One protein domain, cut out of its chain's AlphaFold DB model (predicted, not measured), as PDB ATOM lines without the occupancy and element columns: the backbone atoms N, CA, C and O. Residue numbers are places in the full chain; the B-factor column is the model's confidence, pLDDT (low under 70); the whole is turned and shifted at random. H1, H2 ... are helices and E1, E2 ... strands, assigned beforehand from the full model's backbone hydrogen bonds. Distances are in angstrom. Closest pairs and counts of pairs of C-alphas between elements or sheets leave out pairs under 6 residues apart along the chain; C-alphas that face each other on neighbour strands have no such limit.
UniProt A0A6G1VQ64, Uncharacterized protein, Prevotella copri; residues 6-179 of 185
ATOM      1  N   SER A   6     215.173  86.600 252.036       93.94
ATOM      2  CA  SER A   6     215.315  86.419 253.485       93.94
ATOM      3  C   SER A   6     216.728  86.771 253.908       93.94
ATOM      4  O   SER A   6     217.639  86.755 253.083       93.94
ATOM      5  N   GLU A   7     216.897  87.034 255.202       94.06
ATOM      6  CA  GLU A   7     218.207  86.910 255.836       94.06
ATOM      7  C   GLU A   7     218.808  85.545 255.491       94.06
ATOM      8  O   GLU A   7     218.091  84.544 255.364       94.06
ATOM      9  N   PHE A   8     220.119  85.523 255.301       92.94
ATOM     10  CA  PHE A   8     220.832  84.286 255.044       92.94
ATOM     11  C   PHE A   8     220.792  83.389 256.291       92.94
ATOM     12  O   PHE A   8     221.075  83.844 257.397       92.94
ATOM     13  N   ASN A   9     220.393  82.123 256.137       83.38
ATOM     14  CA  ASN A   9     220.148  81.234 257.277       83.38
ATOM     15  C   ASN A   9     220.449  79.751 257.009       83.38
ATOM     16  O   ASN A   9     219.737  78.876 257.508       83.38
ATOM     17  N   GLY A  10     221.494  79.444 256.246       81.25
ATOM     18  CA  GLY A  10     221.814  78.054 255.952       81.25
ATOM     19  C   GLY A  10     222.988  77.900 255.008       81.25
ATOM     20  O   GLY A  10     224.005  78.574 255.159       81.25
ATOM     21  N   ASP A  11     222.825  76.988 254.058       82.50
ATOM     22  CA  ASP A  11     223.857  76.634 253.100       82.50
ATOM     23  C   ASP A  11     223.896  77.615 251.926       82.50
ATOM     24  O   ASP A  11     222.892  78.206 251.515       82.50
ATOM     25  N   PHE A  12     225.094  77.772 251.379       86.62
ATOM     26  CA  PHE A  12     225.344  78.587 250.205       86.62
ATOM     27  C   PHE A  12     224.734  77.911 248.973       86.62
ATOM     28  O   PHE A  12     225.137  76.813 248.592       86.62
ATOM     29  N   THR A  13     223.746  78.547 248.347       89.38
ATOM     30  CA  THR A  13     222.948  77.940 247.273       89.38
ATOM     31  C   THR A  13     222.679  78.925 246.138       89.38
ATOM     32  O   THR A  13     223.079  80.091 246.154       89.38
ATOM     33  N   GLN A  14     221.984  78.456 245.104       91.31
ATOM     34  CA  GLN A  14     221.478  79.329 244.056       91.31
ATOM     35  C   GLN A  14     220.553  80.407 244.644       91.31
ATOM     36  O   GLN A  14     219.663  80.127 245.446       91.31
ATOM     37  N   GLY A  15     220.752  81.659 244.236       94.00
ATOM     38  CA  GLY A  15     220.025  82.805 244.777       94.00
ATOM     39  C   GLY A  15     220.579  83.355 246.095       94.00
ATOM     40  O   GLY A  15     220.002  84.319 246.605       94.00
ATOM     41  N   THR A  16     221.673  82.804 246.638       95.38
ATOM     42  CA  THR A  16     222.404  83.443 247.742       95.38
ATOM     43  C   THR A  16     222.977  84.778 247.265       95.38
ATOM     44  O   THR A  16     223.607  84.852 246.209       95.38
ATOM     45  N   ILE A  17     222.721  85.835 248.032       96.94
ATOM     46  CA  ILE A  17     223.248  87.182 247.813       96.94
ATOM     47  C   ILE A  17     224.513  87.325 248.648       96.94
ATOM     48  O   ILE A  17     224.509  87.001 249.837       96.94
ATOM     49  N   VAL A  18     225.573  87.810 248.016       96.00
ATOM     50  CA  VAL A  18     226.919  87.853 248.578       96.00
ATOM     51  C   VAL A  18     227.550  89.228 248.436       96.00
ATOM     52  O   VAL A  18     227.362  89.904 247.426       96.00
ATOM     53  N   ASP A  19     228.341  89.599 249.430       95.12
ATOM     54  CA  ASP A  19     229.313  90.684 249.363       95.12
ATOM     55  C   ASP A  19     230.737  90.111 249.204       95.12
ATOM     56  O   ASP A  19     230.978  88.922 249.442       95.12
ATOM     57  N   GLY A  20     231.684  90.941 248.768       92.25
ATOM     58  CA  GLY A  20     233.100  90.588 248.632       92.25
ATOM     59  C   GLY A  20     233.505  90.021 247.269       92.25
ATOM     60  O   GLY A  20     234.636  89.562 247.108       92.25
ATOM     61  N   VAL A  21     232.623  90.056 246.264       93.25
ATOM     62  CA  VAL A  21     232.997  89.688 244.889       93.25
ATOM     63  C   VAL A  21     233.895  90.778 244.299       93.25
ATOM     64  O   VAL A  21     233.507  91.941 244.225       93.25
ATOM     65  N   ASP A  22     235.087  90.401 243.828       92.00
ATOM     66  CA  ASP A  22     235.972  91.333 243.129       92.00
ATOM     67  C   ASP A  22     235.542  91.522 241.667       92.00
ATOM     68  O   ASP A  22     235.848  90.716 240.779       92.00
ATOM     69  N   TRP A  23     234.833  92.620 241.402       90.81
ATOM     70  CA  TRP A  23     234.447  93.013 240.048       90.81
ATOM     71  C   TRP A  23     235.529  93.836 239.336       90.81
ATOM     72  O   TRP A  23     235.413  94.072 238.129       90.81
ATOM     73  N   GLY A  24     236.611  94.198 240.036       89.25
ATOM     74  CA  GLY A  24     237.665  95.091 239.558       89.25
ATOM     75  C   GLY A  24     237.346  96.580 239.732       89.25
ATOM     76  O   GLY A  24     237.994  97.404 239.085       89.25
ATOM     77  N   LEU A  25     236.355  96.926 240.566       85.00
ATOM     78  CA  LEU A  25     235.912  98.303 240.829       85.00
ATOM     79  C   LEU A  25     236.333  98.824 242.216       85.00
ATOM     80  O   LEU A  25     236.078  99.979 242.543       85.00
ATOM     81  N   GLY A  26     237.030  98.009 243.015       85.75
ATOM     82  CA  GLY A  26     237.480  98.399 244.353       85.75
ATOM     83  C   GLY A  26     236.307  98.547 245.321       85.75
ATOM     84  O   GLY A  26     235.488  97.639 245.428       85.75
ATOM     85  N   ASP A  27     236.228  99.687 246.009       83.31
ATOM     86  CA  ASP A  27     235.185  99.961 247.011       83.31
ATOM     87  C   ASP A  27     233.779 100.114 246.393       83.31
ATOM     88  O   ASP A  27     232.784 100.016 247.104       83.31
ATOM     89  N   ASP A  28     233.692 100.308 245.071       86.75
ATOM     90  CA  ASP A  28     232.436 100.429 244.319       86.75
ATOM     91  C   ASP A  28     231.955  99.078 243.747       86.75
ATOM     92  O   ASP A  28     231.113  99.028 242.848       86.75
ATOM     93  N   ASN A  29     232.526  97.962 244.211       91.06
ATOM     94  CA  ASN A  29     232.118  96.628 243.783       91.06
ATOM     95  C   ASN A  29     230.639  96.370 244.152       91.06
ATOM     96  O   ASN A  29     230.278  96.483 245.325       91.06
ATOM     97  N   PRO A  30     229.771  95.994 243.191       94.38
ATOM     98  CA  PRO A  30     228.388  95.657 243.497       94.38
ATOM     99  C   PRO A  30     228.290  94.336 244.267       94.38
ATOM    100  O   PRO A  30     229.162  93.464 244.192       94.38
ATOM    101  N   LEU A  31     227.158  94.144 244.940       96.56
ATOM    102  CA  LEU A  31     226.808  92.842 245.497       96.56
ATOM    103  C   LEU A  31     226.663  91.801 244.379       96.56
ATOM    104  O   LEU A  31     226.277  92.111 243.251       96.56
ATOM    105  N   GLY A  32     226.934  90.545 244.709       96.69
ATOM    106  CA  GLY A  32     226.712  89.407 243.827       96.69
ATOM    107  C   GLY A  32     225.455  88.627 244.196       96.69
ATOM    108  O   GLY A  32     225.028  88.599 245.348       96.69
ATOM    109  N   ILE A  33     224.887  87.921 243.224       96.94
ATOM    110  CA  ILE A  33     223.927  86.844 243.462       96.94
ATOM    111  C   ILE A  33     224.366  85.578 242.736       96.94
ATOM    112  O   ILE A  33     224.756  85.599 241.567       96.94
ATOM    113  N   VAL A  34     224.305  84.456 243.441       94.75
ATOM    114  CA  VAL A  34     224.717  83.155 242.922       94.75
ATOM    115  C   VAL A  34     223.707  82.652 241.901       94.75
ATOM    116  O   VAL A  34     222.520  82.515 242.198       94.75
ATOM    117  N   ILE A  35     224.192  82.319 240.706       92.94
ATOM    118  CA  ILE A  35     223.381  81.752 239.617       92.94
ATOM    119  C   ILE A  35     223.799  80.323 239.244       92.94
ATOM    120  O   ILE A  35     223.117  79.669 238.455       92.94
ATOM    121  N   THR A  36     224.883  79.810 239.832       87.12
ATOM    122  CA  THR A  36     225.289  78.398 239.712       87.12
ATOM    123  C   THR A  36     224.147  77.476 240.114       87.12
ATOM    124  O   THR A  36     223.399  77.781 241.044       87.12
ATOM    125  N   ASN A  37     223.980  76.365 239.400       73.62
ATOM    126  CA  ASN A  37     222.907  75.424 239.684       73.62
ATOM    127  C   ASN A  37     223.131  74.716 241.028       73.62
ATOM    128  O   ASN A  37     224.258  74.362 241.363       73.62
ATOM    129  N   ALA A  38     222.062  74.478 241.791       65.19
ATOM    130  CA  ALA A  38     222.155  73.855 243.113       65.19
ATOM    131  C   ALA A  38     222.788  72.450 243.056       65.19
ATOM    132  O   ALA A  38     223.628  72.120 243.885       65.19
ATOM    133  N   CYS A  39     222.477  71.661 242.021       58.91
ATOM    134  CA  CYS A  39     223.077  70.336 241.823       58.91
ATOM    135  C   CYS A  39     224.592  70.386 241.564       58.91
ATOM    136  O   CYS A  39     225.298  69.438 241.899       58.91
ATOM    137  N   ASP A  40     225.092  71.478 240.983       59.84
ATOM    138  CA  ASP A  40     226.525  71.661 240.743       59.84
ATOM    139  C   ASP A  40     227.268  72.017 242.043       59.84
ATOM    140  O   ASP A  40     228.436  71.659 242.197       59.84
ATOM    141  N   LEU A  41     226.578  72.674 242.986       63.22
ATOM    142  CA  LEU A  41     227.096  73.030 244.312       63.22
ATOM    143  C   LEU A  41     227.098  71.838 245.285       63.22
ATOM    144  O   LEU A  41     228.031  71.691 246.065       63.22
ATOM    145  N   GLU A  42     226.084  70.969 245.236       58.25
ATOM    146  CA  GLU A  42     225.939  69.833 246.166       58.25
ATOM    147  C   GLU A  42     226.869  68.645 245.866       58.25
ATOM    148  O   GLU A  42     227.135  67.828 246.750       58.25
ATOM    149  N   HIS A  43     227.356  68.515 244.629       54.75
ATOM    150  CA  HIS A  43     228.103  67.332 244.187       54.75
ATOM    151  C   HIS A  43     229.600  67.559 243.931       54.75
ATOM    152  O   HIS A  43     230.262  66.652 243.426       54.75
ATOM    153  N   ASP A  44     230.144  68.734 244.274       54.97
ATOM    154  CA  ASP A  44     231.566  69.074 244.058       54.97
ATOM    155  C   ASP A  44     231.993  68.883 242.577       54.97
ATOM    156  O   ASP A  44     233.134  68.563 242.243       54.97
ATOM    157  N   HIS A  45     231.023  68.999 241.659       54.72
ATOM    158  CA  HIS A  45     231.186  68.729 240.226       54.72
ATOM    159  C   HIS A  45     231.540  69.978 239.418       54.72
ATOM    160  O   HIS A  45     231.995  69.854 238.278       54.72
ATOM    161  N   SER A  46     231.356  71.169 239.988       58.62
ATOM    162  CA  SER A  46     231.759  72.416 239.346       58.62
ATOM    163  C   SER A  46     233.099  72.885 239.884       58.62
ATOM    164  O   SER A  46     233.264  73.038 241.084       58.62
ATOM    165  N   GLY A  47     234.051  73.184 239.000       64.81
ATOM    166  CA  GLY A  47     235.301  73.841 239.399       64.81
ATOM    167  C   GLY A  47     235.127  75.322 239.753       64.81
ATOM    168  O   GLY A  47     236.092  75.958 240.167       64.81
ATOM    169  N   PHE A  48     233.929  75.886 239.556       74.50
ATOM    170  CA  PHE A  48     233.691  77.320 239.658       74.50
ATOM    171  C   PHE A  48     232.279  77.687 240.139       74.50
ATOM    172  O   PHE A  48     231.304  76.960 239.941       74.50
ATOM    173  N   LEU A  49     232.175  78.875 240.726       86.00
ATOM    174  CA  LEU A  49     230.955  79.540 241.143       86.00
ATOM    175  C   LEU A  49     230.639  80.699 240.187       86.00
ATOM    176  O   LEU A  49     231.367  81.685 240.114       86.00
ATOM    177  N   MET A  50     229.518  80.617 239.480       91.00
ATOM    178  CA  MET A  50     228.949  81.732 238.729       91.00
ATOM    179  C   MET A  50     228.130  82.665 239.629       91.00
ATOM    180  O   MET A  50     227.176  82.238 240.293       91.00
ATOM    181  N   VAL A  51     228.461  83.953 239.565       93.94
ATOM    182  CA  VAL A  51     227.757  85.052 240.237       93.94
ATOM    183  C   VAL A  51     227.399  86.150 239.232       93.94
ATOM    184  O   VAL A  51     228.183  86.452 238.333       93.94
ATOM    185  N   ALA A  52     226.214  86.741 239.371       96.69
ATOM    186  CA  ALA A  52     225.769  87.908 238.606       96.69
ATOM    187  C   ALA A  52     225.744  89.153 239.501       96.69
ATOM    188  O   ALA A  52     225.467  89.034 240.695       96.69
ATOM    189  N   ALA A  53     226.022  90.328 238.938       97.06
ATOM    190  CA  ALA A  53     226.003  91.577 239.691       97.06
ATOM    191  C   ALA A  53     224.567  92.008 240.034       97.06
ATOM    192  O   ALA A  53     223.630  91.818 239.247       97.06
ATOM    193  N   LEU A  54     224.406  92.598 241.215       97.12
ATOM    194  CA  LEU A  54     223.203  93.298 241.638       97.12
ATOM    195  C   LEU A  54     223.406  94.794 241.441       97.12
ATOM    196  O   LEU A  54     224.141  95.435 242.186       97.12
ATOM    197  N   GLU A  55     222.717  95.342 240.450       95.31
ATOM    198  CA  GLU A  55     222.864  96.738 240.050       95.31
ATOM    199  C   GLU A  55     221.614  97.543 240.441       95.31
ATOM    200  O   GLU A  55     220.488  97.024 240.351       95.31
ATOM    201  N   PRO A  56     221.747  98.825 240.828       94.12
ATOM    202  CA  PRO A  56     220.599  99.684 241.089       94.12
ATOM    203  C   PRO A  56     219.680  99.766 239.865       94.12
ATOM    204  O   PRO A  56     220.078 100.189 238.774       94.12
ATOM    205  N   ALA A  57     218.403  99.405 240.030       91.75
ATOM    206  CA  ALA A  57     217.476  99.349 238.902       91.75
ATOM    207  C   ALA A  57     217.301 100.729 238.249       91.75
ATOM    208  O   ALA A  57     217.187 100.831 237.031       91.75
ATOM    209  N   ALA A  58     217.296 101.806 239.038       88.44
ATOM    210  CA  ALA A  58     217.166 103.161 238.510       88.44
ATOM    211  C   ALA A  58     218.307 103.528 237.548       88.44
ATOM    212  O   ALA A  58     218.054 104.146 236.513       88.44
ATOM    213  N   GLU A  59     219.533 103.105 237.854       90.38
ATOM    214  CA  GLU A  59     220.720 103.397 237.052       90.38
ATOM    215  C   GLU A  59     220.720 102.584 235.758       90.38
ATOM    216  O   GLU A  59     220.781 103.159 234.668       90.38
ATOM    217  N   VAL A  60     220.527 101.264 235.857       90.38
ATOM    218  CA  VAL A  60     220.490 100.370 234.687       90.38
ATOM    219  C   VAL A  60     219.361 100.751 233.731       90.38
ATOM    220  O   VAL A  60     219.555 100.869 232.516       90.38
ATOM    221  N   LEU A  61     218.156 100.977 234.262       88.56
ATOM    222  CA  LEU A  61     217.007 101.348 233.441       88.56
ATOM    223  C   LEU A  61     217.161 102.758 232.881       88.56
ATOM    224  O   LEU A  61     216.885 102.964 231.697       88.56
ATOM    225  N   GLY A  62     217.637 103.701 233.695       87.00
ATOM    226  CA  GLY A  62     217.885 105.082 233.302       87.00
ATOM    227  C   GLY A  62     218.903 105.194 232.172       87.00
ATOM    228  O   GLY A  62     218.699 105.979 231.251       87.00
ATOM    229  N   ALA A  63     219.949 104.369 232.170       88.81
ATOM    230  CA  ALA A  63     220.959 104.354 231.113       88.81
ATOM    231  C   ALA A  63     220.462 103.749 229.782       88.81
ATOM    232  O   ALA A  63     221.084 103.952 228.735       88.81
ATOM    233  N   SER A  64     219.342 103.017 229.781       88.25
ATOM    234  CA  SER A  64     218.839 102.350 228.576       88.25
ATOM    235  C   SER A  64     218.364 103.337 227.500       88.25
ATOM    236  O   SER A  64     217.734 104.362 227.781       88.25
ATOM    237  N   LYS A  65     218.616 103.006 226.226       89.94
ATOM    238  CA  LYS A  65     218.185 103.831 225.082       89.94
ATOM    239  C   LYS A  65     216.669 103.999 225.055       89.94
ATOM    240  O   LYS A  65     216.174 105.075 224.726       89.94
ATOM    241  N   GLU A  66     215.944 102.940 225.394       89.56
ATOM    242  CA  GLU A  66     214.492 102.920 225.469       89.56
ATOM    243  C   GLU A  66     213.993 103.928 226.506       89.56
ATOM    244  O   GLU A  66     213.191 104.790 226.151       89.56
ATOM    245  N   PHE A  67     214.519 103.911 227.735       90.19
ATOM    246  CA  PHE A  67     214.163 104.899 228.758       90.19
ATOM    247  C   PHE A  67     214.479 106.324 228.298       90.19
ATOM    248  O   PHE A  67     213.592 107.179 228.292       90.19
ATOM    249  N   GLN A  68     215.709 106.564 227.829       91.38
ATOM    250  CA  GLN A  68     216.154 107.877 227.353       91.38
ATOM    251  C   GLN A  68     215.261 108.416 226.229       91.38
ATOM    252  O   GLN A  68     214.902 109.592 226.222       91.38
ATOM    253  N   SER A  69     214.817 107.553 225.312       91.44
ATOM    254  CA  SER A  69     213.901 107.936 224.234       91.44
ATOM    255  C   SER A  69     212.528 108.396 224.734       91.44
ATOM    256  O   SER A  69     211.922 109.285 224.135       91.44
ATOM    257  N   LEU A  70     212.046 107.831 225.846       89.56
ATOM    258  CA  LEU A  70     210.743 108.162 226.422       89.56
ATOM    259  C   LEU A  70     210.773 109.507 227.160       89.56
ATOM    260  O   LEU A  70     209.761 110.215 227.174       89.56
ATOM    261  N   VAL A  71     211.929 109.872 227.726       88.44
ATOM    262  CA  VAL A  71     212.105 111.073 228.562       88.44
ATOM    263  C   VAL A  71     212.811 112.244 227.867       88.44
ATOM    264  O   VAL A  71     212.857 113.336 228.431       88.44
ATOM    265  N   LYS A  72     213.313 112.049 226.640       84.31
ATOM    266  CA  LYS A  72     214.131 113.017 225.883       84.31
ATOM    267  C   LYS A  72     213.544 114.431 225.795       84.31
ATOM    268  O   LYS A  72     214.283 115.398 225.906       84.31
ATOM    269  N   ASP A  73     212.230 114.539 225.610       84.19
ATOM    270  CA  ASP A  73     211.527 115.823 225.458       84.19
ATOM    271  C   ASP A  73     210.812 116.257 226.752       84.19
ATOM    272  O   ASP A  73     209.807 116.972 226.707       84.19
ATOM    273  N   SER A  74     211.264 115.761 227.907       83.94
ATOM    274  CA  SER A  74     210.775 116.247 229.199       83.94
ATOM    275  C   SER A  74     211.174 117.709 229.403       83.94
ATOM    276  O   SER A  74     212.228 118.159 228.960       83.94
ATOM    277  N   THR A  75     210.303 118.481 230.048       72.56
ATOM    278  CA  THR A  75     210.576 119.880 230.410       72.56
ATOM    279  C   THR A  75     210.520 119.969 231.924       72.56
ATOM    280  O   THR A  75     209.503 119.599 232.503       72.56
ATOM    281  N   ASP A  76     211.615 120.375 232.566       78.88
ATOM    282  CA  ASP A  76     211.740 120.449 234.032       78.88
ATOM    283  C   ASP A  76     211.367 119.139 234.758       78.88
ATOM    284  O   ASP A  76     210.751 119.140 235.822       78.88
ATOM    285  N   GLY A  77     211.684 117.987 234.153       75.12
ATOM    286  CA  GLY A  77     211.331 116.668 234.695       75.12
ATOM    287  C   GLY A  77     209.852 116.289 234.547       75.12
ATOM    288  O   GLY A  77     209.438 115.222 234.999       75.12
ATOM    289  N   LEU A  78     209.044 117.119 233.883       80.81
ATOM    290  CA  LEU A  78     207.641 116.839 233.601       80.81
ATOM    291  C   LEU A  78     207.489 116.146 232.245       80.81
ATOM    292  O   LEU A  78     208.018 116.584 231.218       80.81
ATOM    293  N   LEU A  79     206.715 115.061 232.240       83.44
ATOM    294  CA  LEU A  79     206.389 114.283 231.048       83.44
ATOM    295  C   LEU A  79     204.961 114.574 230.589       83.44
ATOM    296  O   LEU A  79     204.034 114.675 231.396       83.44
ATOM    297  N   LYS A  80     204.747 114.620 229.269       89.38
ATOM    298  CA  LYS A  80     203.385 114.623 228.718       89.38
ATOM    299  C   LYS A  80     202.696 113.310 229.079       89.38
ATOM    300  O   LYS A  80     203.341 112.264 229.148       89.38
ATOM    301  N   ARG A  81     201.363 113.320 229.196       88.56
ATOM    302  CA  ARG A  81     200.584 112.129 229.586       88.56
ATOM    303  C   ARG A  81     200.939 110.875 228.775       88.56
ATOM    304  O   ARG A  81     201.154 109.816 229.349       88.56
ATOM    305  N   LYS A  82     201.081 111.017 227.454       89.44
ATOM    306  CA  LYS A  82     201.465 109.916 226.558       89.44
ATOM    307  C   LYS A  82     202.864 109.355 226.859       89.44
ATOM    308  O   LYS A  82     203.050 108.146 226.779       89.44
ATOM    309  N   GLN A  83     203.831 110.212 227.200       88.12
ATOM    310  CA  GLN A  83     205.181 109.787 227.592       88.12
ATOM    311  C   GLN A  83     205.153 109.083 228.945       88.12
ATOM    312  O   GLN A  83     205.739 108.017 229.081       88.12
ATOM    313  N   TRP A  84     204.407 109.625 229.912       89.12
ATOM    314  CA  TRP A  84     204.212 108.997 231.218       89.12
ATOM    315  C   TRP A  84     203.594 107.599 231.105       89.12
ATOM    316  O   TRP A  84     204.081 106.651 231.720       89.12
ATOM    317  N   ASP A  85     202.549 107.444 230.290       89.75
ATOM    318  CA  ASP A  85     201.888 106.152 230.084       89.75
ATOM    319  C   ASP A  85     202.834 105.136 229.408       89.75
ATOM    320  O   ASP A  85     202.836 103.955 229.766       89.75
ATOM    321  N   ALA A  86     203.673 105.584 228.466       90.00
ATOM    322  CA  ALA A  86     204.677 104.745 227.810       90.00
ATOM    323  C   ALA A  86     205.822 104.350 228.758       90.00
ATOM    324  O   ALA A  86     206.163 103.169 228.835       90.00
ATOM    325  N   LEU A  87     206.349 105.301 229.534       88.69
ATOM    326  CA  LEU A  87     207.342 105.053 230.579       88.69
ATOM    327  C   LEU A  87     206.804 104.077 231.626       88.69
ATOM    328  O   LEU A  87     207.465 103.105 231.970       88.69
ATOM    329  N   THR A  88     205.564 104.271 232.073       87.81
ATOM    330  CA  THR A  88     204.907 103.368 233.024       87.81
ATOM    331  C   THR A  88     204.806 101.949 232.469       87.81
ATOM    332  O   THR A  88     205.008 100.991 233.209       87.81
ATOM    333  N   ARG A  89     204.486 101.785 231.178       89.62
ATOM    334  CA  ARG A  89     204.445 100.462 230.541       89.62
ATOM    335  C   ARG A  89     205.827  99.814 230.518       89.62
ATOM    336  O   ARG A  89     205.946  98.677 230.954       89.62
ATOM    337  N   PHE A  90     206.842 100.561 230.093       88.38
ATOM    338  CA  PHE A  90     208.232 100.109 230.090       88.38
ATOM    339  C   PHE A  90     208.687  99.650 231.484       88.38
ATOM    340  O   PHE A  90     209.167  98.533 231.640       88.38
ATOM    341  N   LEU A  91     208.459 100.460 232.522       87.88
ATOM    342  CA  LEU A  91     208.827 100.112 233.898       87.88
ATOM    343  C   LEU A  91     208.035  98.907 234.422       87.88
ATOM    344  O   LEU A  91     208.596  98.048 235.096       87.88
ATOM    345  N   LYS A  92     206.742  98.800 234.086       85.31
ATOM    346  CA  LYS A  92     205.927  97.623 234.424       85.31
ATOM    347  C   LYS A  92     206.469  96.349 233.795       85.31
ATOM    348  O   LYS A  92     206.376  95.300 234.427       85.31
ATOM    349  N   ASP A  93     207.012  96.425 232.584       86.31
ATOM    350  CA  ASP A  93     207.624  95.263 231.954       86.31
ATOM    351  C   ASP A  93     208.828  94.790 232.777       86.31
ATOM    352  O   ASP A  93     208.883  93.612 233.094       86.31
ATOM    353  N   TYR A  94     209.687  95.678 233.282       85.56
ATOM    354  CA  TYR A  94     210.754  95.279 234.213       85.56
ATOM    355  C   TYR A  94     210.240  94.782 235.568       85.56
ATOM    356  O   TYR A  94     210.653  93.718 236.009       85.56
ATOM    357  N   ILE A  95     209.299  95.484 236.206       84.88
ATOM    358  CA  ILE A  95     208.775  95.114 237.537       84.88
ATOM    359  C   ILE A  95     208.099  93.738 237.519       84.88
ATOM    360  O   ILE A  95     208.223  92.949 238.451       84.88
ATOM    361  N   HIS A  96     207.364  93.436 236.449       85.56
ATOM    362  CA  HIS A  96     206.766  92.117 236.236       85.56
ATOM    363  C   HIS A  96     207.711  91.152 235.516       85.56
ATOM    364  O   HIS A  96     207.309  90.051 235.134       85.56
ATOM    365  N   ASN A  97     208.940  91.599 235.284       82.06
ATOM    366  CA  ASN A  97     209.970  90.966 234.497       82.06
ATOM    367  C   ASN A  97     209.541  90.579 233.057       82.06
ATOM    368  O   ASN A  97     210.208  89.827 232.375       82.06
ATOM    369  N   LYS A  98     208.437  91.060 232.502       76.81
ATOM    370  CA  LYS A  98     207.934  90.663 231.176       76.81
ATOM    371  C   LYS A  98     208.936  90.944 230.046       76.81
ATOM    372  O   LYS A  98     209.489  92.030 229.955       76.81
ATOM    373  N   ASN A  99     209.095  89.971 229.140       67.56
ATOM    374  CA  ASN A  99     209.759  90.076 227.825       67.56
ATOM    375  C   ASN A  99     211.247  90.478 227.787       67.56
ATOM    376  O   ASN A  99     211.859  90.397 226.724       67.56
ATOM    377  N   ILE A 100     211.846  90.891 228.903       69.25
ATOM    378  CA  ILE A 100     213.242  91.324 228.969       69.25
ATOM    379  C   ILE A 100     214.032  90.243 229.697       69.25
ATOM    380  O   ILE A 100     213.852  90.028 230.892       69.25
ATOM    381  N   CYS A 101     214.868  89.513 228.957       78.88
ATOM    382  CA  CYS A 101     215.613  88.379 229.510       78.88
ATOM    383  C   CYS A 101     216.964  88.778 230.106       78.88
ATOM    384  O   CYS A 101     217.483  88.032 230.917       78.88
ATOM    385  N   ARG A 102     217.518  89.937 229.723       88.00
ATOM    386  CA  ARG A 102     218.849  90.417 230.152       88.00
ATOM    387  C   ARG A 102     218.944  90.793 231.635       88.00
ATOM    388  O   ARG A 102     220.040  90.800 232.175       88.00
ATOM    389  N   HIS A 103     217.813  91.071 232.279       92.12
ATOM    390  CA  HIS A 103     217.759  91.504 233.673       92.12
ATOM    391  C   HIS A 103     216.662  90.753 234.435       92.12
ATOM    392  O   HIS A 103     215.646  90.375 233.841       92.12
ATOM    393  N   PHE A 104     216.828  90.608 235.751       94.31
ATOM    394  CA  PHE A 104     215.761  90.188 236.665       94.31
ATOM    395  C   PHE A 104     215.594  91.200 237.805       94.31
ATOM    396  O   PHE A 104     216.467  91.351 238.648       94.31
ATOM    397  N   PHE A 105     214.471  91.908 237.822       93.69
ATOM    398  CA  PHE A 105     214.101  92.889 238.835       93.69
ATOM    399  C   PHE A 105     213.576  92.222 240.109       93.69
ATOM    400  O   PHE A 105     212.715  91.335 240.033       93.69
ATOM    401  N   PHE A 106     213.997  92.743 241.262       93.12
ATOM    402  CA  PHE A 106     213.371  92.469 242.553       93.12
ATOM    403  C   PHE A 106     213.546  93.635 243.544       93.12
ATOM    404  O   PHE A 106     214.380  94.522 243.356       93.12
ATOM    405  N   ASP A 107     212.730  93.638 244.602       91.56
ATOM    406  CA  ASP A 107     212.872  94.557 245.739       91.56
ATOM    407  C   ASP A 107     213.582  93.814 246.888       91.56
ATOM    408  O   ASP A 107     213.019  92.832 247.391       91.56
ATOM    409  N   PRO A 108     214.804  94.220 247.287       92.00
ATOM    410  CA  PRO A 108     215.566  93.527 248.324       92.00
ATOM    411  C   PRO A 108     215.087  93.871 249.748       92.00
ATOM    412  O   PRO A 108     215.482  93.230 250.725       92.00
ATOM    413  N   ARG A 109     214.192  94.851 249.906       91.31
ATOM    414  CA  ARG A 109     213.695  95.251 251.224       91.31
ATOM    415  C   ARG A 109     212.708  94.230 251.804       91.31
ATOM    416  O   ARG A 109     211.990  93.543 251.070       91.31
ATOM    417  N   PRO A 110     212.604  94.148 253.143       89.44
ATOM    418  CA  PRO A 110     213.327  94.946 254.142       89.44
ATOM    419  C   PRO A 110     214.672  94.346 254.579       89.44
ATOM    420  O   PRO A 110     215.255  94.847 255.529       89.44
ATOM    421  N   VAL A 111     215.127  93.255 253.959       91.81
ATOM    422  CA  VAL A 111     216.311  92.514 254.430       91.81
ATOM    423  C   VAL A 111     217.591  93.292 254.149       91.81
ATOM    424  O   VAL A 111     218.447  93.382 255.019       91.81
ATOM    425  N   LEU A 112     217.700  93.879 252.957       90.69
ATOM    426  CA  LEU A 112     218.774  94.808 252.631       90.69
ATOM    427  C   LEU A 112     218.175  96.207 252.510       90.69
ATOM    428  O   LEU A 112     217.164  96.394 251.824       90.69
ATOM    429  N   ASP A 113     218.791  97.178 253.182       90.25
ATOM    430  CA  ASP A 113     218.406  98.589 253.103       90.25
ATOM    431  C   ASP A 113     218.959  99.213 251.815       90.25
ATOM    432  O   ASP A 113     219.915  99.985 251.812       90.25
ATOM    433  N   MET A 114     218.392  98.779 250.691       87.75
ATOM    434  CA  MET A 114     218.778  99.187 249.346       87.75
ATOM    435  C   MET A 114     217.537  99.508 248.516       87.75
ATOM    436  O   MET A 114     216.442  98.987 248.755       87.75
ATOM    437  N   ASP A 115     217.717 100.351 247.502       90.31
ATOM    438  CA  ASP A 115     216.698 100.563 246.481       90.31
ATOM    439  C   ASP A 115     216.444  99.285 245.666       90.31
ATOM    440  O   ASP A 115     217.156  98.288 245.772       90.31
ATOM    441  N   CYS A 116     215.395  99.292 244.839       92.25
ATOM    442  CA  CYS A 116     215.129  98.168 243.948       92.25
ATOM    443  C   CYS A 116     216.328  97.913 243.026       92.25
ATOM    444  O   CYS A 116     216.891  98.850 242.451       92.25
ATOM    445  N   VAL A 117     216.643  96.642 242.815       95.00
ATOM    446  CA  VAL A 117     217.808  96.216 242.037       95.00
ATOM    447  C   VAL A 117     217.391  95.370 240.843       95.00
ATOM    448  O   VAL A 117     216.259  94.877 240.744       95.00
ATOM    449  N   VAL A 118     218.327  95.201 239.920       94.94
ATOM    450  CA  VAL A 118     218.275  94.164 238.899       94.94
ATOM    451  C   VAL A 118     219.450  93.215 239.073       94.94
ATOM    452  O   VAL A 118     220.568  93.640 239.336       94.94
ATOM    453  N   VAL A 119     219.199  91.927 238.878       96.62
ATOM    454  CA  VAL A 119     220.254  90.971 238.551       96.62
ATOM    455  C   VAL A 119     220.652  91.229 237.106       96.62
ATOM    456  O   VAL A 119     219.807  91.079 236.213       96.62
ATOM    457  N   ASP A 120     221.896  91.640 236.872       94.75
ATOM    458  CA  ASP A 120     222.415  91.885 235.530       94.75
ATOM    459  C   ASP A 120     223.087  90.632 234.963       94.75
ATOM    460  O   ASP A 120     224.236  90.309 235.258       94.75
ATOM    461  N   PHE A 121     222.372  89.920 234.091       93.06
ATOM    462  CA  PHE A 121     222.908  88.723 233.442       93.06
ATOM    463  C   PHE A 121     223.950  89.037 232.360       93.06
ATOM    464  O   PHE A 121     224.521  88.120 231.770       93.06
ATOM    465  N   GLN A 122     224.199  90.312 232.058       89.81
ATOM    466  CA  GLN A 122     225.305  90.743 231.208       89.81
ATOM    467  C   GLN A 122     226.604  90.918 232.008       89.81
ATOM    468  O   GLN A 122     227.680  90.845 231.414       89.81
ATOM    469  N   HIS A 123     226.509  91.088 233.331       92.50
ATOM    470  CA  HIS A 123     227.635  91.282 234.237       92.50
ATOM    471  C   HIS A 123     227.801  90.058 235.151       92.50
ATOM    472  O   HIS A 123     227.309  90.005 236.276       92.50
ATOM    473  N   ILE A 124     228.487  89.033 234.630       92.38
ATOM    474  CA  ILE A 124     228.696  87.746 235.308       92.38
ATOM    475  C   ILE A 124     230.185  87.503 235.531       92.38
ATOM    476  O   ILE A 124     231.008  87.762 234.648       92.38
ATOM    477  N   ARG A 125     230.520  86.936 236.689       90.38
ATOM    478  CA  ARG A 125     231.852  86.419 237.011       90.38
ATOM    479  C   ARG A 125     231.783  84.927 237.302       90.38
ATOM    480  O   ARG A 125     230.811  84.432 237.865       90.38
ATOM    481  N   SER A 126     232.841  84.234 236.905       88.88
ATOM    482  CA  SER A 126     233.152  82.884 237.356       88.88
ATOM    483  C   SER A 126     234.251  83.010 238.399       88.88
ATOM    484  O   SER A 126     235.304  83.566 238.092       88.88
ATOM    485  N   LEU A 127     233.981  82.545 239.608       87.25
ATOM    486  CA  LEU A 127     234.911  82.524 240.729       87.25
ATOM    487  C   LEU A 127     235.377  81.090 240.949       87.25
ATOM    488  O   LEU A 127     234.593  80.162 240.770       87.25
ATOM    489  N   ASP A 128     236.621  80.893 241.355       84.25
ATOM    490  CA  ASP A 128     237.071  79.570 241.783       84.25
ATOM    491  C   ASP A 128     236.368  79.200 243.097       84.25
ATOM    492  O   ASP A 128     236.105  80.069 243.934       84.25
ATOM    493  N   LEU A 129     236.064  77.916 243.317       78.19
ATOM    494  CA  LEU A 129     235.360  77.488 244.537       78.19
ATOM    495  C   LEU A 129     236.096  77.868 245.829       78.19
ATOM    496  O   LEU A 129     235.459  78.123 246.848       78.19
ATOM    497  N   GLU A 130     237.426  77.966 245.797       80.19
ATOM    498  CA  GLU A 130     238.222  78.418 246.945       80.19
ATOM    499  C   GLU A 130     237.841  79.837 247.402       80.19
ATOM    500  O   GLU A 130     237.909  80.144 248.596       80.19
ATOM    501  N   GLN A 131     237.373  80.681 246.474       80.88
ATOM    502  CA  GLN A 131     236.938  82.049 246.753       80.88
ATOM    503  C   GLN A 131     235.600  82.102 247.496       80.88
ATOM    504  O   GLN A 131     235.286  83.136 248.082       80.88
ATOM    505  N   LEU A 132     234.832  81.008 247.550       81.19
ATOM    506  CA  LEU A 132     233.558  80.957 248.273       81.19
ATOM    507  C   LEU A 132     233.730  81.304 249.758       81.19
ATOM    508  O   LEU A 132     232.895  81.998 250.327       81.19
ATOM    509  N   ASN A 133     234.862  80.922 250.358       81.69
ATOM    510  CA  ASN A 133     235.188  81.240 251.752       81.69
ATOM    511  C   ASN A 133     235.496  82.727 251.999       81.69
ATOM    512  O   ASN A 133     235.548  83.148 253.152       81.69
ATOM    513  N   SER A 134     235.759  83.502 250.943       87.12
ATOM    514  CA  SER A 134     236.005  84.949 251.034       87.12
ATOM    515  C   SER A 134     234.752  85.794 250.813       87.12
ATOM    516  O   SER A 134     234.797  86.999 251.038       87.12
ATOM    517  N   LEU A 135     233.650  85.171 250.390       92.38
ATOM    518  CA  LEU A 135     232.377  85.847 250.177       92.38
ATOM    519  C   LEU A 135     231.587  85.909 251.482       92.38
ATOM    520  O   LEU A 135     231.510  84.926 252.221       92.38
ATOM    521  N   GLU A 136     230.948  87.046 251.736       94.69
ATOM    522  CA  GLU A 136     230.039  87.209 252.865       94.69
ATOM    523  C   GLU A 136     228.592  87.007 252.392       94.69
ATOM    524  O   GLU A 136     228.082  87.824 251.625       94.69
ATOM    525  N   PRO A 137     227.896  85.933 252.799       94.75
ATOM    526  CA  PRO A 137     226.502  85.737 252.433       94.75
ATOM    527  C   PRO A 137     225.595  86.621 253.299       94.75
ATOM    528  O   PRO A 137     225.485  86.437 254.510       94.75
ATOM    529  N   ILE A 138     224.903  87.566 252.666       95.50
ATOM    530  CA  ILE A 138     224.096  88.595 253.348       95.50
ATOM    531  C   ILE A 138     222.588  88.422 253.136       95.50
ATOM    532  O   ILE A 138     221.774  89.053 253.809       95.50
ATOM    533  N   GLY A 139     222.180  87.550 252.213       95.38
ATOM    534  CA  GLY A 139     220.769  87.273 251.969       95.38
ATOM    535  C   GLY A 139     220.533  86.047 251.099       95.38
ATOM    536  O   GLY A 139     221.453  85.473 250.525       95.38
ATOM    537  N   GLN A 140     219.270  85.653 250.986       96.00
ATOM    538  CA  GLN A 140     218.839  84.537 250.147       96.00
ATOM    539  C   GLN A 140     217.557  84.903 249.407       96.00
ATOM    540  O   GLN A 140     216.546  85.236 250.029       96.00
ATOM    541  N   MET A 141     217.561  84.803 248.079       94.88
ATOM    542  CA  MET A 141     216.332  84.909 247.297       94.88
ATOM    543  C   MET A 141     215.401  83.740 247.621       94.88
ATOM    544  O   MET A 141     215.839  82.599 247.724       94.88
ATOM    545  N   LYS A 142     214.108  84.014 247.809       93.44
ATOM    546  CA  LYS A 142     213.114  83.000 248.185       93.44
ATOM    547  C   LYS A 142     212.525  82.304 246.969       93.44
ATOM    548  O   LYS A 142     212.338  82.913 245.919       93.44
ATOM    549  N   HIS A 143     212.083  81.067 247.152       89.00
ATOM    550  CA  HIS A 143     211.146  80.436 246.228       89.00
ATOM    551  C   HIS A 143     209.817  81.221 246.170       89.00
ATOM    552  O   HIS A 143     209.345  81.699 247.208       89.00
ATOM    553  N   PRO A 144     209.176  81.360 244.991       91.50
ATOM    554  CA  PRO A 144     209.564  80.817 243.683       91.50
ATOM    555  C   PRO A 144     210.439  81.774 242.836       91.50
ATOM    556  O   PRO A 144     210.494  81.660 241.609       91.50
ATOM    557  N   PHE A 145     211.020  82.818 243.438       92.38
ATOM    558  CA  PHE A 145     211.748  83.857 242.702       92.38
ATOM    559  C   PHE A 145     213.096  83.365 242.177       92.38
ATOM    560  O   PHE A 145     213.496  83.806 241.103       92.38
ATOM    561  N   ILE A 146     213.731  82.406 242.863       92.12
ATOM    562  CA  ILE A 146     214.946  81.733 242.381       92.12
ATOM    563  C   ILE A 146     214.671  81.086 241.018       92.12
ATOM    564  O   ILE A 146     215.355  81.373 240.039       92.12
ATOM    565  N   GLU A 147     213.619  80.271 240.914       90.69
ATOM    566  CA  GLU A 147     213.274  79.576 239.673       90.69
ATOM    567  C   GLU A 147     212.927  80.564 238.564       90.69
ATOM    568  O   GLU A 147     213.352  80.399 237.422       90.69
ATOM    569  N   GLN A 148     212.189  81.627 238.894       91.25
ATOM    570  CA  GLN A 148     211.862  82.669 237.926       91.25
ATOM    571  C   GLN A 148     213.113  83.389 237.419       91.25
ATOM    572  O   GLN A 148     213.222  83.613 236.213       91.25
ATOM    573  N   MET A 149     214.050  83.728 238.306       93.06
ATOM    574  CA  MET A 149     215.333  84.335 237.950       93.06
ATOM    575  C   MET A 149     216.116  83.416 237.012       93.06
ATOM    576  O   MET A 149     216.529  83.841 235.932       93.06
ATOM    577  N   MET A 150     216.238  82.138 237.363       91.25
ATOM    578  CA  MET A 150     216.985  81.174 236.560       91.25
ATOM    579  C   MET A 150     216.343  80.883 235.211       91.25
ATOM    580  O   MET A 150     217.047  80.784 234.210       91.25
ATOM    581  N   MET A 151     215.012  80.819 235.131       88.56
ATOM    582  CA  MET A 151     214.319  80.703 233.846       88.56
ATOM    583  C   MET A 151     214.663  81.868 232.911       88.56
ATOM    584  O   MET A 151     214.788  81.668 231.698       88.56
ATOM    585  N   ARG A 152     214.850  83.082 233.447       88.06
ATOM    586  CA  ARG A 152     215.286  84.235 232.640       88.06
ATOM    587  C   ARG A 152     216.725  84.149 232.235       88.06
ATOM    588  O   ARG A 152     217.006  84.383 231.062       88.06
ATOM    589  N   PHE A 153     217.589  83.799 233.176       90.06
ATOM    590  CA  PHE A 153     218.997  83.611 232.896       90.06
ATOM    591  C   PHE A 153     219.176  82.606 231.755       90.06
ATOM    592  O   PHE A 153     219.757  82.954 230.730       90.06
ATOM    593  N   THR A 154     218.542  81.434 231.850       87.00
ATOM    594  CA  THR A 154     218.519  80.420 230.786       87.00
ATOM    595  C   THR A 154     217.955  80.979 229.483       87.00
ATOM    596  O   THR A 154     218.569  80.812 228.435       87.00
ATOM    597  N   SER A 155     216.829  81.701 229.517       83.25
ATOM    598  CA  SER A 155     216.253  82.325 228.311       83.25
ATOM    599  C   SER A 155     217.207  83.328 227.645       83.25
ATOM    600  O   SER A 155     217.192  83.475 226.425       83.25
ATOM    601  N   TYR A 156     218.025  84.028 228.432       84.06
ATOM    602  CA  TYR A 156     219.019  84.978 227.945       84.06
ATOM    603  C   TYR A 156     220.254  84.284 227.362       84.06
ATOM    604  O   TYR A 156     220.617  84.557 226.215       84.06
ATOM    605  N   VAL A 157     220.883  83.380 228.120       78.25
ATOM    606  CA  VAL A 157     222.137  82.731 227.704       78.25
ATOM    607  C   VAL A 157     221.931  81.687 226.627       78.25
ATOM    608  O   VAL A 157     222.779  81.550 225.749       78.25
ATOM    609  N   ALA A 158     220.804  80.975 226.650       64.25
ATOM    610  CA  ALA A 158     220.596  79.879 225.725       64.25
ATOM    611  C   ALA A 158     220.435  80.365 224.280       64.25
ATOM    612  O   ALA A 158     220.648  79.556 223.385       64.25
ATOM    613  N   ARG A 159     220.069  81.647 224.044       54.72
ATOM    614  CA  ARG A 159     219.766  82.235 222.716       54.72
ATOM    615  C   ARG A 159     219.194  81.192 221.741       54.72
ATOM    616  O   ARG A 159     219.666  81.140 220.608       54.72
ATOM    617  N   ILE A 160     218.275  80.324 222.204       43.69
ATOM    618  CA  ILE A 160     218.088  78.992 221.602       43.69
ATOM    619  C   ILE A 160     217.854  79.175 220.102       43.69
ATOM    620  O   ILE A 160     216.824  79.747 219.730       43.69
ATOM    621  N   PRO A 161     218.803  78.767 219.237       42.31
ATOM    622  CA  PRO A 161     218.550  78.758 217.816       42.31
ATOM    623  C   PRO A 161     217.443  77.734 217.601       42.31
ATOM    624  O   PRO A 161     217.606  76.551 217.879       42.31
ATOM    625  N   VAL A 162     216.281  78.212 217.173       47.03
ATOM    626  CA  VAL A 162     215.281  77.346 216.555       47.03
ATOM    627  C   VAL A 162     215.893  76.872 215.244       47.03
ATOM    628  O   VAL A 162     216.443  77.707 214.516       47.03
ATOM    629  N   ASP A 163     215.823  75.569 214.966       54.09
ATOM    630  CA  ASP A 163     216.194  75.019 213.664       54.09
ATOM    631  C   ASP A 163     215.504  75.859 212.587       54.09
ATOM    632  O   ASP A 163     214.273  75.938 212.521       54.09
ATOM    633  N   ARG A 164     216.304  76.606 211.823       52.12
ATOM    634  CA  ARG A 164     215.771  77.452 210.760       52.12
ATOM    635  C   ARG A 164     215.356  76.531 209.616       52.12
ATOM    636  O   ARG A 164     216.105  75.593 209.338       52.12
ATOM    637  N   PRO A 165     214.214  76.792 208.956       61.69
ATOM    638  CA  PRO A 165     213.938  76.189 207.661       61.69
ATOM    639  C   PRO A 165     215.167  76.363 206.771       61.69
ATOM    640  O   PRO A 165     215.790  77.430 206.797       61.69
ATOM    641  N   ASP A 166     215.545  75.322 206.040       67.94
ATOM    642  CA  ASP A 166     216.572  75.487 205.023       67.94
ATOM    643  C   ASP A 166     216.051  76.383 203.888       67.94
ATOM    644  O   ASP A 166     214.865  76.725 203.825       67.94
ATOM    645  N   ASP A 167     216.944  76.804 202.992       63.94
ATOM    646  CA  ASP A 167     216.581  77.694 201.886       63.94
ATOM    647  C   ASP A 167     215.445  77.107 201.022       63.94
ATOM    648  O   ASP A 167     214.696  77.849 200.384       63.94
ATOM    649  N   GLU A 168     215.292  75.781 200.995       75.00
ATOM    650  CA  GLU A 168     214.267  75.093 200.217       75.00
ATOM    651  C   GLU A 168     212.891  75.186 200.900       75.00
ATOM    652  O   GLU A 168     211.906  75.591 200.266       75.00
ATOM    653  N   ASP A 169     212.835  74.915 202.206       76.50
ATOM    654  CA  ASP A 169     211.643  75.078 203.036       76.50
ATOM    655  C   ASP A 169     211.233  76.552 203.160       76.50
ATOM    656  O   ASP A 169     210.048  76.879 203.046       76.50
ATOM    657  N   GLU A 170     212.189  77.475 203.300       72.75
ATOM    658  CA  GLU A 170     211.925  78.915 203.334       72.75
ATOM    659  C   GLU A 170     211.266  79.389 202.028       72.75
ATOM    660  O   GLU A 170     210.228  80.057 202.057       72.75
ATOM    661  N   GLN A 171     211.798  78.998 200.863       76.94
ATOM    662  CA  GLN A 171     211.222  79.362 199.560       76.94
ATOM    663  C   GLN A 171     209.828  78.773 199.347       76.94
ATOM    664  O   GLN A 171     208.957  79.415 198.742       76.94
ATOM    665  N   LYS A 172     209.599  77.555 199.841       79.62
ATOM    666  CA  LYS A 172     208.283  76.922 199.826       79.62
ATOM    667  C   LYS A 172     207.288  77.718 200.672       79.62
ATOM    668  O   LYS A 172     206.224  78.066 200.160       79.62
ATOM    669  N   TYR A 173     207.648  78.071 201.907       72.31
ATOM    670  CA  TYR A 173     206.789  78.863 202.789       72.31
ATOM    671  C   TYR A 173     206.528  80.261 202.238       72.31
ATOM    672  O   TYR A 173     205.394  80.727 202.279       72.31
ATOM    673  N   ILE A 174     207.532  80.917 201.652       72.44
ATOM    674  CA  ILE A 174     207.358  82.228 201.019       72.44
ATOM    675  C   ILE A 174     206.345  82.145 199.873       72.44
ATOM    676  O   ILE A 174     205.461  82.994 199.795       72.44
ATOM    677  N   LYS A 175     206.418  81.130 199.004       75.25
ATOM    678  CA  LYS A 175     205.452  80.953 197.904       75.25
ATOM    679  C   LYS A 175     204.044  80.646 198.403       75.25
ATOM    680  O   LYS A 175     203.079  81.165 197.849       75.25
ATOM    681  N   GLU A 176     203.929  79.815 199.434       74.56
ATOM    682  CA  GLU A 176     202.644  79.460 200.036       74.56
ATOM    683  C   GLU A 176     201.986  80.676 200.708       74.56
ATOM    684  O   GLU A 176     200.810  80.957 200.481       74.56
ATOM    685  N   LEU A 177     202.765  81.453 201.464       63.03
ATOM    686  CA  LEU A 177     202.298  82.630 202.197       63.03
ATOM    687  C   LEU A 177     202.080  83.857 201.299       63.03
ATOM    688  O   LEU A 177     201.198  84.668 201.581       63.03
ATOM    689  N   ALA A 178     202.844  84.003 200.214       67.56
ATOM    690  CA  ALA A 178     202.660  85.081 199.243       67.56
ATOM    691  C   ALA A 178     201.350  84.944 198.443       67.56
ATOM    692  O   ALA A 178     200.872  85.927 197.875       67.56
ATOM    693  N   GLY A 179     200.730  83.758 198.420       66.00
ATOM    694  CA  GLY A 179     199.449  83.531 197.757       66.00
ATOM    695  C   GLY A 179     199.465  83.971 196.287       66.00
ATOM    696  O   GLY A 179     200.258  83.483 195.489       66.00
TER     697      GLY A 179
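Overview. This is residues 6 to 179 of the 185 residues of an uncharacterized protein of Prevotella copri (UniProt A0A6G1VQ64). A strongly twisted sheet of six strands, curled like part of a barrel, makes the main body, with H6 packed across one face and the helical hairpin of H3 and H4 reaching out past the E4 edge. A thin tail after H6 sticks out with residues 158 to 164, 166 to 172 and 174 to 179, and bears H7 near its end. The 174 printed residues have seven named helices and six named strands, in the order E1 E2 H1 E3 H2 H3 H4 E4 E5 H5 E6 H6 H7. The class is mixed, helices and strands, and the antiparallel sheet has the order E4 E5 E3 E2 E1 E6. The whole is loose, with a radius of gyration of the C-alphas of 20.3 A and spans of 64 by 53 by 31 A.

Arrangement. E1, residues 16 to 19, and E2, residues 32 to 34, form a hairpin, with N 18 and O 32 2.8 A apart. H1, residues 38 to 42, is only just not on the sheet, with 4 pairs of C-alphas within 10 A. E3, residues 48 to 56, is the antiparallel neighbour of E2, with N 52 and O 33 2.9 A apart. H2, residues 57 to 63, stands up from the sheet, its line rising 47 degrees out of the local plane. H3, residues 65 to 71, and H4, residues 81 to 95, touch as a helical hairpin, the closest C-alphas being those of Leu 70 and Gln 83, 5.9 A apart; their tilt of 38 degrees, opposite ways, is only just steep. H4 only grazes the sheet, with its residues 93 to 95. E4, residues 103 to 106, and E5, residues 117 to 128, form a hairpin, with N 119 and O 104 2.8 A apart. E5 bends by 78 degrees at residue 122 and is antiparallel to E3, with N 118 and O 55 2.9 A apart and N 49 and O 127 2.7 A apart. H5, residues 129 to 134, is on the sheet; its closest C-alpha to E3 is that of Leu 129, 5.2 A from that of Phe 48. E6, residues 136 to 141, is an edge strand antiparallel to E1, with N 17 and O 139 2.8 A apart. H6, residues 145 to 157, lies over E5 at a height over the sheet of 8.8 A and runs across the strands, at 76 degrees to E5 on the local plane. There are three layers, helices on both faces of a sheet: H2 and H5, the sheet, then H6. H7, residues 167 to 178, is apart from H6. Every O i to N i+4 pair is within hydrogen-bond range in H1, H2, H3, H4, H6 and H7; H5 has 0 of 2, and 2 of 3 O i to N i+3 pairs.

Along the chain. E1 begins at C-alpha 16, (222.404, 83.443, 247.742). From first to last C-alpha E3 measures 26.0 A, H4 20.5 A, E5 25.5 A, H6 18.3 A and H7 16.0 A. H7 ends at C-alpha 178, (202.660, 85.081, 199.243).

Size, cuts and confidence. The C-alphas farthest apart, those of Asn 133 and Gly 179, are 64.8 A apart. The printed part has no cut, and the link from E1 to E2, 12 residues, is long. The mean pLDDT of the printed part is 84.1; residues 38 to 47, 99 to 100, 158 to 167 and 177 to 179 are under 70.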